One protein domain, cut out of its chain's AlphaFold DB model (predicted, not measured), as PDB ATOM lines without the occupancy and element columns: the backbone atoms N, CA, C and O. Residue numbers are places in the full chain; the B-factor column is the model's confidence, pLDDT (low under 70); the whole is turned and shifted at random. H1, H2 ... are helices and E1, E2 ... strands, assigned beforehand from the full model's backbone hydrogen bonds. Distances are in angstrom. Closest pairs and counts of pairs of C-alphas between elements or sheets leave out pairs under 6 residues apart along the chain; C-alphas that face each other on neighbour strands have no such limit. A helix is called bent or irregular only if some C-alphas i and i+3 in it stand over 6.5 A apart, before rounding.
ATOM      1  N   GLU A  66      98.978  73.144 111.059       89.25
ATOM      2  CA  GLU A  66      98.818  74.601 111.156       89.25
ATOM      3  C   GLU A  66      98.593  75.000 112.629       89.25
ATOM      4  O   GLU A  66      97.619  74.535 113.239       89.25
ATOM      5  N   PRO A  67      99.488  75.805 113.231       90.38
ATOM      6  CA  PRO A  67      99.329  76.224 114.614       90.38
ATOM      7  C   PRO A  67      98.196  77.242 114.749       90.38
ATOM      8  O   PRO A  67      97.747  77.855 113.779       90.38
ATOM      9  N   GLU A  68      97.718  77.431 115.975       91.25
ATOM     10  CA  GLU A  68      96.795  78.528 116.257       91.25
ATOM     11  C   GLU A  68      97.500  79.872 116.053       91.25
ATOM     12  O   GLU A  68      98.723  79.977 116.156       91.25
ATOM     13  N   TRP A  69      96.740  80.918 115.758       91.00
ATOM     14  CA  TRP A  69      97.257  82.263 115.536       91.00
ATOM     15  C   TRP A  69      96.459  83.270 116.356       91.00
ATOM     16  O   TRP A  69      95.330  83.010 116.774       91.00
ATOM     17  N   ARG A  70      97.061  84.433 116.596       89.50
ATOM     18  CA  ARG A  70      96.423  85.553 117.289       89.50
ATOM     19  C   ARG A  70      96.830  86.877 116.659       89.50
ATOM     20  O   ARG A  70      97.943  87.005 116.151       89.50
ATOM     21  N   CYS A  71      95.949  87.871 116.717       89.06
ATOM     22  CA  CYS A  71      96.310  89.237 116.348       89.06
ATOM     23  C   CYS A  71      97.334  89.808 117.335       89.06
ATOM     24  O   CYS A  71      97.299  89.509 118.532       89.06
ATOM     25  N   ARG A  72      98.254  90.637 116.835       86.38
ATOM     26  CA  ARG A  72      99.231  91.338 117.672       86.38
ATOM     27  C   ARG A  72      98.552  92.524 118.369       86.38
ATOM     28  O   ARG A  72      97.960  93.377 117.711       86.38
ATOM     29  N   ASP A  73      98.675  92.600 119.693       73.38
ATOM     30  CA  ASP A  73      98.130  93.710 120.482       73.38
ATOM     31  C   ASP A  73      98.796  95.048 120.108       73.38
ATOM     32  O   ASP A  73     100.017  95.132 119.959       73.38
ATOM     33  N   GLY A  74      97.998  96.116 119.994       63.69
ATOM     34  CA  GLY A  74      98.498  97.493 119.861       63.69
ATOM     35  C   GLY A  74      98.561  98.069 118.444       63.69
ATOM     36  O   GLY A  74      98.971  99.217 118.286       63.69
ATOM     37  N   VAL A  75      98.116  97.341 117.417       58.06
ATOM     38  CA  VAL A  75      98.022  97.885 116.053       58.06
ATOM     39  C   VAL A  75      96.580  98.320 115.784       58.06
ATOM     40  O   VAL A  75      95.781  97.582 115.213       58.06
ATOM     41  N   ALA A  83      87.946  87.834 114.177       81.31
ATOM     42  CA  ALA A  83      86.847  86.987 113.721       81.31
ATOM     43  C   ALA A  83      87.162  86.231 112.416       81.31
ATOM     44  O   ALA A  83      86.380  85.359 112.016       81.31
ATOM     45  N   ALA A  84      88.287  86.530 111.754       83.19
ATOM     46  CA  ALA A  84      88.708  85.803 110.566       83.19
ATOM     47  C   ALA A  84      88.929  84.321 110.894       83.19
ATOM     48  O   ALA A  84      89.391  83.949 111.969       83.19
ATOM     49  N   LYS A  85      88.602  83.442 109.942       83.44
ATOM     50  CA  LYS A  85      88.792  81.990 110.106       83.44
ATOM     51  C   LYS A  85      90.207  81.531 109.760       83.44
ATOM     52  O   LYS A  85      90.588  80.418 110.109       83.44
ATOM     53  N   SER A  86      90.961  82.350 109.033       85.81
ATOM     54  CA  SER A  86      92.304  82.021 108.563       85.81
ATOM     55  C   SER A  86      93.162  83.272 108.454       85.81
ATOM     56  O   SER A  86      92.648  84.366 108.238       85.81
ATOM     57  N   VAL A  87      94.475  83.082 108.521       89.06
ATOM     58  CA  VAL A  87      95.471  84.149 108.363       89.06
ATOM     59  C   VAL A  87      95.646  84.633 106.920       89.06
ATOM     60  O   VAL A  87      96.336  85.617 106.682       89.06
ATOM     61  N   CYS A  88      95.040  83.946 105.947       89.38
ATOM     62  CA  CYS A  88      95.264  84.167 104.516       89.38
ATOM     63  C   CYS A  88      94.713  85.491 103.990       89.38
ATOM     64  O   CYS A  88      95.173  85.984 102.965       89.38
ATOM     65  N   GLU A  89      93.714  86.030 104.679       86.69
ATOM     66  CA  GLU A  89      93.044  87.285 104.336       86.69
ATOM     67  C   GLU A  89      93.536  88.446 105.212       86.69
ATOM     68  O   GLU A  89      93.117  89.585 105.021       86.69
ATOM     69  N   LEU A  90      94.419  88.160 106.173       87.56
ATOM     70  CA  LEU A  90      94.940  89.137 107.121       87.56
ATOM     71  C   LEU A  90      96.218  89.780 106.591       87.56
ATOM     72  O   LEU A  90      97.028  89.141 105.916       87.56
ATOM     73  N   GLU A  91      96.433  91.043 106.953       85.00
ATOM     74  CA  GLU A  91      97.636  91.760 106.540       85.00
ATOM     75  C   GLU A  91      98.898  91.106 107.145       85.00
ATOM     76  O   GLU A  91      98.935  90.833 108.354       85.00
ATOM     77  N   PRO A  92      99.954  90.831 106.354       82.62
ATOM     78  CA  PRO A  92     101.183  90.235 106.871       82.62
ATOM     79  C   PRO A  92     101.811  91.082 107.987       82.62
ATOM     80  O   PRO A  92     102.020  92.280 107.832       82.62
ATOM     81  N   GLY A  93     102.140  90.453 109.119       83.56
ATOM     82  CA  GLY A  93     102.735  91.125 110.285       83.56
ATOM     83  C   GLY A  93     101.726  91.661 111.308       83.56
ATOM     84  O   GLY A  93     102.122  92.030 112.415       83.56
ATOM     85  N   SER A  94     100.433  91.639 110.980       88.06
ATOM     86  CA  SER A  94      99.350  92.025 111.891       88.06
ATOM     87  C   SER A  94      98.958  90.925 112.895       88.06
ATOM     88  O   SER A  94      98.344  91.196 113.931       88.06
ATOM     89  N   TRP A  95      99.372  89.689 112.625       89.81
ATOM     90  CA  TRP A  95      99.111  88.495 113.423       89.81
ATOM     91  C   TRP A  95     100.406  87.722 113.705       89.81
ATOM     92  O   TRP A  95     101.447  87.960 113.088       89.81
ATOM     93  N   GLU A  96     100.357  86.797 114.660       90.88
ATOM     94  CA  GLU A  96     101.456  85.887 114.978       90.88
ATOM     95  C   GLU A  96     100.962  84.481 115.339       90.88
ATOM     96  O   GLU A  96      99.863  84.308 115.872       90.88
ATOM     97  N   TRP A  97     101.791  83.471 115.057       92.25
ATOM     98  CA  TRP A  97     101.542  82.090 115.469       92.25
ATOM     99  C   TRP A  97     101.673  81.942 116.989       92.25
ATOM    100  O   TRP A  97     102.652  82.382 117.600       92.25
ATOM    101  N   VAL A  98     100.700  81.275 117.601       90.25
ATOM    102  CA  VAL A  98     100.737  80.874 119.007       90.25
ATOM    103  C   VAL A  98     101.816  79.800 119.157       90.25
ATOM    104  O   VAL A  98     101.730  78.732 118.561       90.25
ATOM    105  N   GLY A  99     102.857  80.097 119.940       86.69
ATOM    106  CA  GLY A  99     104.051  79.246 120.057       86.69
ATOM    107  C   GLY A  99     105.223  79.662 119.159       86.69
ATOM    108  O   GLY A  99     106.301  79.082 119.269       86.69
ATOM    109  N   GLY A 100     105.058  80.706 118.339       88.56
ATOM    110  CA  GLY A 100     106.115  81.265 117.494       88.56
ATOM    111  C   GLY A 100     106.344  80.498 116.189       88.56
ATOM    112  O   GLY A 100     105.600  79.597 115.830       88.56
ATOM    113  N   ILE A 101     107.390  80.879 115.453       87.38
ATOM    114  CA  ILE A 101     107.681  80.348 114.107       87.38
ATOM    115  C   ILE A 101     108.120  78.873 114.151       87.38
ATOM    116  O   ILE A 101     107.799  78.113 113.248       87.38
ATOM    117  N   GLY A 102     108.805  78.447 115.217       86.31
ATOM    118  CA  GLY A 102     109.289  77.069 115.381       86.31
ATOM    119  C   GLY A 102     108.261  76.089 115.954       86.31
ATOM    120  O   GLY A 102     108.631  74.980 116.330       86.31
ATOM    121  N   SER A 103     106.992  76.483 116.090       88.50
ATOM    122  CA  SER A 103     105.956  75.603 116.645       88.50
ATOM    123  C   SER A 103     105.506  74.512 115.670       88.50
ATOM    124  O   SER A 103     104.886  73.539 116.091       88.50
ATOM    125  N   SER A 104     105.755  74.698 114.374       90.69
ATOM    126  CA  SER A 104     105.323  73.817 113.289       90.69
ATOM    127  C   SER A 104     106.168  74.081 112.045       90.69
ATOM    128  O   SER A 104     106.535  75.228 111.780       90.69
ATOM    129  N   THR A 105     106.425  73.048 111.243       91.25
ATOM    130  CA  THR A 105     107.097  73.175 109.936       91.25
ATOM    131  C   THR A 105     106.294  74.073 108.995       91.25
ATOM    132  O   THR A 105     106.866  74.808 108.192       91.25
ATOM    133  N   VAL A 106     104.965  74.094 109.125       91.44
ATOM    134  CA  VAL A 106     104.109  74.986 108.336       91.44
ATOM    135  C   VAL A 106     104.351  76.452 108.684       91.44
ATOM    136  O   VAL A 106     104.414  77.288 107.782       91.44
ATOM    137  N   ALA A 107     104.519  76.764 109.971       90.44
ATOM    138  CA  ALA A 107     104.828  78.117 110.426       90.44
ATOM    139  C   ALA A 107     106.259  78.535 110.060       90.44
ATOM    140  O   ALA A 107     106.469  79.680 109.658       90.44
ATOM    141  N   GLU A 108     107.216  77.609 110.152       91.94
ATOM    142  CA  GLU A 108     108.631  77.854 109.863       91.94
ATOM    143  C   GLU A 108     108.899  78.103 108.375       91.94
ATOM    144  O   GLU A 108     109.605  79.046 108.017       91.94
ATOM    145  N   TRP A 109     108.298  77.293 107.502       90.50
ATOM    146  CA  TRP A 109     108.546  77.323 106.057       90.50
ATOM    147  C   TRP A 109     107.473  78.069 105.259       90.50
ATOM    148  O   TRP A 109     107.584  78.195 104.040       90.50
ATOM    149  N   GLY A 110     106.433  78.568 105.927       90.31
ATOM    150  CA  GLY A 110     105.352  79.320 105.295       90.31
ATOM    151  C   GLY A 110     104.413  78.473 104.430       90.31
ATOM    152  O   GLY A 110     103.888  78.958 103.433       90.31
ATOM    153  N   LEU A 111     104.177  77.212 104.800       92.19
ATOM    154  CA  LEU A 111     103.395  76.242 104.016       92.19
ATOM    155  C   LEU A 111     101.878  76.331 104.277       92.19
ATOM    156  O   LEU A 111     101.196  75.318 104.419       92.19
ATOM    157  N   PHE A 112     101.348  77.546 104.385       90.69
ATOM    158  CA  PHE A 112      99.941  77.818 104.693       90.69
ATOM    159  C   PHE A 112      99.244  78.515 103.509       90.69
ATOM    160  O   PHE A 112      99.874  78.886 102.515       90.69
ATOM    161  N   CYS A 113      97.918  78.667 103.569       90.12
ATOM    162  CA  CYS A 113      97.117  79.277 102.496       90.12
ATOM    163  C   CYS A 113      97.298  78.581 101.134       90.12
ATOM    164  O   CYS A 113      97.008  77.392 101.001       90.12
ATOM    165  N   GLY A 114      97.773  79.317 100.121       90.56
ATOM    166  CA  GLY A 114      97.995  78.807  98.771       90.56
ATOM    167  C   GLY A 114      99.064  77.720  98.686       90.56
ATOM    168  O   GLY A 114      99.046  76.955  97.731       90.56
ATOM    169  N   ASP A 115      99.939  77.600  99.687       92.56
ATOM    170  CA  ASP A 115     101.023  76.615  99.712       92.56
ATOM    171  C   ASP A 115     100.703  75.354 100.527       92.56
ATOM    172  O   ASP A 115     101.484  74.401 100.524       92.56
ATOM    173  N   LYS A 116      99.512  75.276 101.134       91.06
ATOM    174  CA  LYS A 116      99.058  74.120 101.928       91.06
ATOM    175  C   LYS A 116      99.080  72.799 101.150       91.06
ATOM    176  O   LYS A 116      99.317  71.735 101.720       91.06
ATOM    177  N   PHE A 117      98.858  72.845  99.834       91.94
ATOM    178  CA  PHE A 117      98.886  71.642  98.995       91.94
ATOM    179  C   PHE A 117     100.274  70.988  98.945       91.94
ATOM    180  O   PHE A 117     100.356  69.783  98.717       91.94
ATOM    181  N   LYS A 118     101.359  71.749  99.161       93.69
ATOM    182  CA  LYS A 118     102.735  71.230  99.120       93.69
ATOM    183  C   LYS A 118     102.962  70.193 100.217       93.69
ATOM    184  O   LYS A 118     103.540  69.150  99.932       93.69
ATOM    185  N   VAL A 119     102.430  70.440 101.416       91.81
ATOM    186  CA  VAL A 119     102.437  69.497 102.548       91.81
ATOM    187  C   VAL A 119     101.736  68.192 102.167       91.81
ATOM    188  O   VAL A 119     102.310  67.109 102.256       91.81
ATOM    189  N   GLY A 120     100.507  68.292 101.653       90.75
ATOM    190  CA  GLY A 120      99.740  67.113 101.244       90.75
ATOM    191  C   GLY A 120     100.407  66.335 100.106       90.75
ATOM    192  O   GLY A 120     100.363  65.107 100.085       90.75
ATOM    193  N   LEU A 121     101.066  67.035  99.178       94.00
ATOM    194  CA  LEU A 121     101.784  66.424  98.063       94.00
ATOM    195  C   LEU A 121     102.980  65.593  98.538       94.00
ATOM    196  O   LEU A 121     103.121  64.447  98.113       94.00
ATOM    197  N   VAL A 122     103.827  66.139  99.418       92.19
ATOM    198  CA  VAL A 122     104.991  65.397  99.931       92.19
ATOM    199  C   VAL A 122     104.561  64.204 100.783       92.19
ATOM    200  O   VAL A 122     105.131  63.122 100.647       92.19
ATOM    201  N   GLN A 123     103.492  64.347 101.573       91.31
ATOM    202  CA  GLN A 123     102.917  63.247 102.346       91.31
ATOM    203  C   GLN A 123     102.352  62.143 101.434       91.31
ATOM    204  O   GLN A 123     102.554  60.957 101.693       91.31
ATOM    205  N   ALA A 124     101.690  62.511 100.332       93.25
ATOM    206  CA  ALA A 124     101.204  61.549  99.346       93.25
ATOM    207  C   ALA A 124     102.354  60.803  98.653       93.25
ATOM    208  O   ALA A 124     102.276  59.588  98.478       93.25
ATOM    209  N   MET A 125     103.437  61.504  98.298       94.00
ATOM    210  CA  MET A 125     104.640  60.880  97.736       94.00
ATOM    211  C   MET A 125     105.295  59.907  98.721       94.00
ATOM    212  O   MET A 125     105.719  58.834  98.302       94.00
ATOM    213  N   PHE A 126     105.336  60.244 100.015       90.88
ATOM    214  CA  PHE A 126     105.845  59.346 101.054       90.88
ATOM    215  C   PHE A 126     105.051  58.035 101.097       90.88
ATOM    216  O   PHE A 126     105.636  56.966 100.939       90.88
ATOM    217  N   PHE A 127     103.720  58.101 101.211       91.19
ATOM    218  CA  PHE A 127     102.887  56.893 101.242       91.19
ATOM    219  C   PHE A 127     102.911  56.107  99.927       91.19
ATOM    220  O   PHE A 127     102.867  54.878  99.941       91.19
ATOM    221  N   ALA A 128     103.019  56.789  98.784       94.44
ATOM    222  CA  ALA A 128     103.229  56.124  97.502       94.44
ATOM    223  C   ALA A 128     104.568  55.367  97.472       94.44
ATOM    224  O   ALA A 128     104.623  54.255  96.955       94.44
ATOM    225  N   GLY A 129     105.623  55.933  98.066       90.88
ATOM    226  CA  GLY A 129     106.903  55.255  98.268       90.88
ATOM    227  C   GLY A 129     106.770  54.008  99.144       90.88
ATOM    228  O   GLY A 129     107.207  52.937  98.731       90.88
ATOM    229  N   CYS A 130     106.084  54.113 100.287       87.81
ATOM    230  CA  CYS A 130     105.824  52.981 101.188       87.81
ATOM    231  C   CYS A 130     105.065  51.827 100.505       87.81
ATOM    232  O   CYS A 130     105.285  50.665 100.832       87.81
ATOM    233  N   MET A 131     104.203  52.123  99.527       88.88
ATOM    234  CA  MET A 131     103.481  51.108  98.746       88.88
ATOM    235  C   MET A 131     104.358  50.369  97.725       88.88
ATOM    236  O   MET A 131     104.050  49.231  97.373       88.88
ATOM    237  N   ILE A 132     105.404  51.017  97.202       90.69
ATOM    238  CA  ILE A 132     106.289  50.426  96.186       90.69
ATOM    239  C   ILE A 132     107.266  49.423  96.821       90.69
ATOM    240  O   ILE A 132     107.603  48.430  96.169       90.69
ATOM    241  N   GLY A 133     107.643  49.635  98.088       64.25
ATOM    242  CA  GLY A 133     108.535  48.758  98.856       64.25
ATOM    243  C   GLY A 133     109.906  49.363  99.091       64.25
ATOM    244  O   GLY A 133     110.690  49.443  98.119       64.25
TER     245      GLY A 133
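This is residues 66 to 75 and 83 to 133 of the 133 residues of the protein "Organic cation/carnitine transporter 4-like protein" of Trifolium pratense (UniProt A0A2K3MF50). A long helix, H2, sticks out from a small, loop-rich body, and its residues 120 to 132, with Gly 133 after them, stand free. The body holds two very short antiparallel strands side by side, E1 and E2, the short helix H1, and a stretch with no named element, residues 83 to 94, before E2. The printed part has 61 residues with two named strands and two named helices, in the order E1, E2, H1, H2; the class is mostly helix. The whole is loose, with a radius of gyration of the C-alphas of 14.9 A, and spans 54 by 21 by 16 A, the outline of a rod, whereas the body without the free stretch spans 33 by 21 by 15 A.

The printed part begins at Glu 66, whose C-alpha is at (98.818, 74.601, 111.156). Strand E1 is residues 69 to 71, 7.1 A from first to last C-alpha, beginning at (97.257, 82.263, 115.536). After the cut, residues 83 to 94 hold no named element. Strand E2 follows as residues 95 to 97, also 7.1 A long. Helix H1 is residues 105 to 109, 5.9 A long. Helix H2 is residues 113 to 132, 30.9 A long, from C-alpha 113 at (97.117, 79.277, 102.496) to C-alpha 132 at (106.289, 50.426, 96.186). It is irregular: C-alphas 114 and 117 are 7.2 A apart.

E1 and E2 are antiparallel neighbours, with 153 degrees between their directions. The C-alphas of 69 and 97 face each other at 4.3 A, and those of 71 and 95 at 4.1 A. N 70 and O 96 are within hydrogen-bond range at 2.9 A, as are N 96 and O 70 at 2.8 A. The closest C-alphas of E2 and H1 are those of Trp 97 and Ala 107, 7.2 A apart. H1 and H2 are near each other: their closest C-alphas are 8.2 A apart, and 5 pairs are within 10 A. H2 is apart from both E1 and E2, and E1 is apart from H1. In H1 every O i to N i+4 pair is within hydrogen-bond range; in H2 12 of 16 are.

The two C-alphas farthest apart are those of Gly 74 and Gly 133, at 54.0 A. Residues 76 to 82 are not printed, and C-alphas 75 and 83 are 15.8 A apart across this cut, in the link from E1 to E2. The link from E2 to H1 is short, with 7 residues, and that from H1 to H2 is tight, with 3. The mean pLDDT of the printed part is 87.9; residues 74, 75 and 133 are under 70. Gly 133 is the chain's last residue.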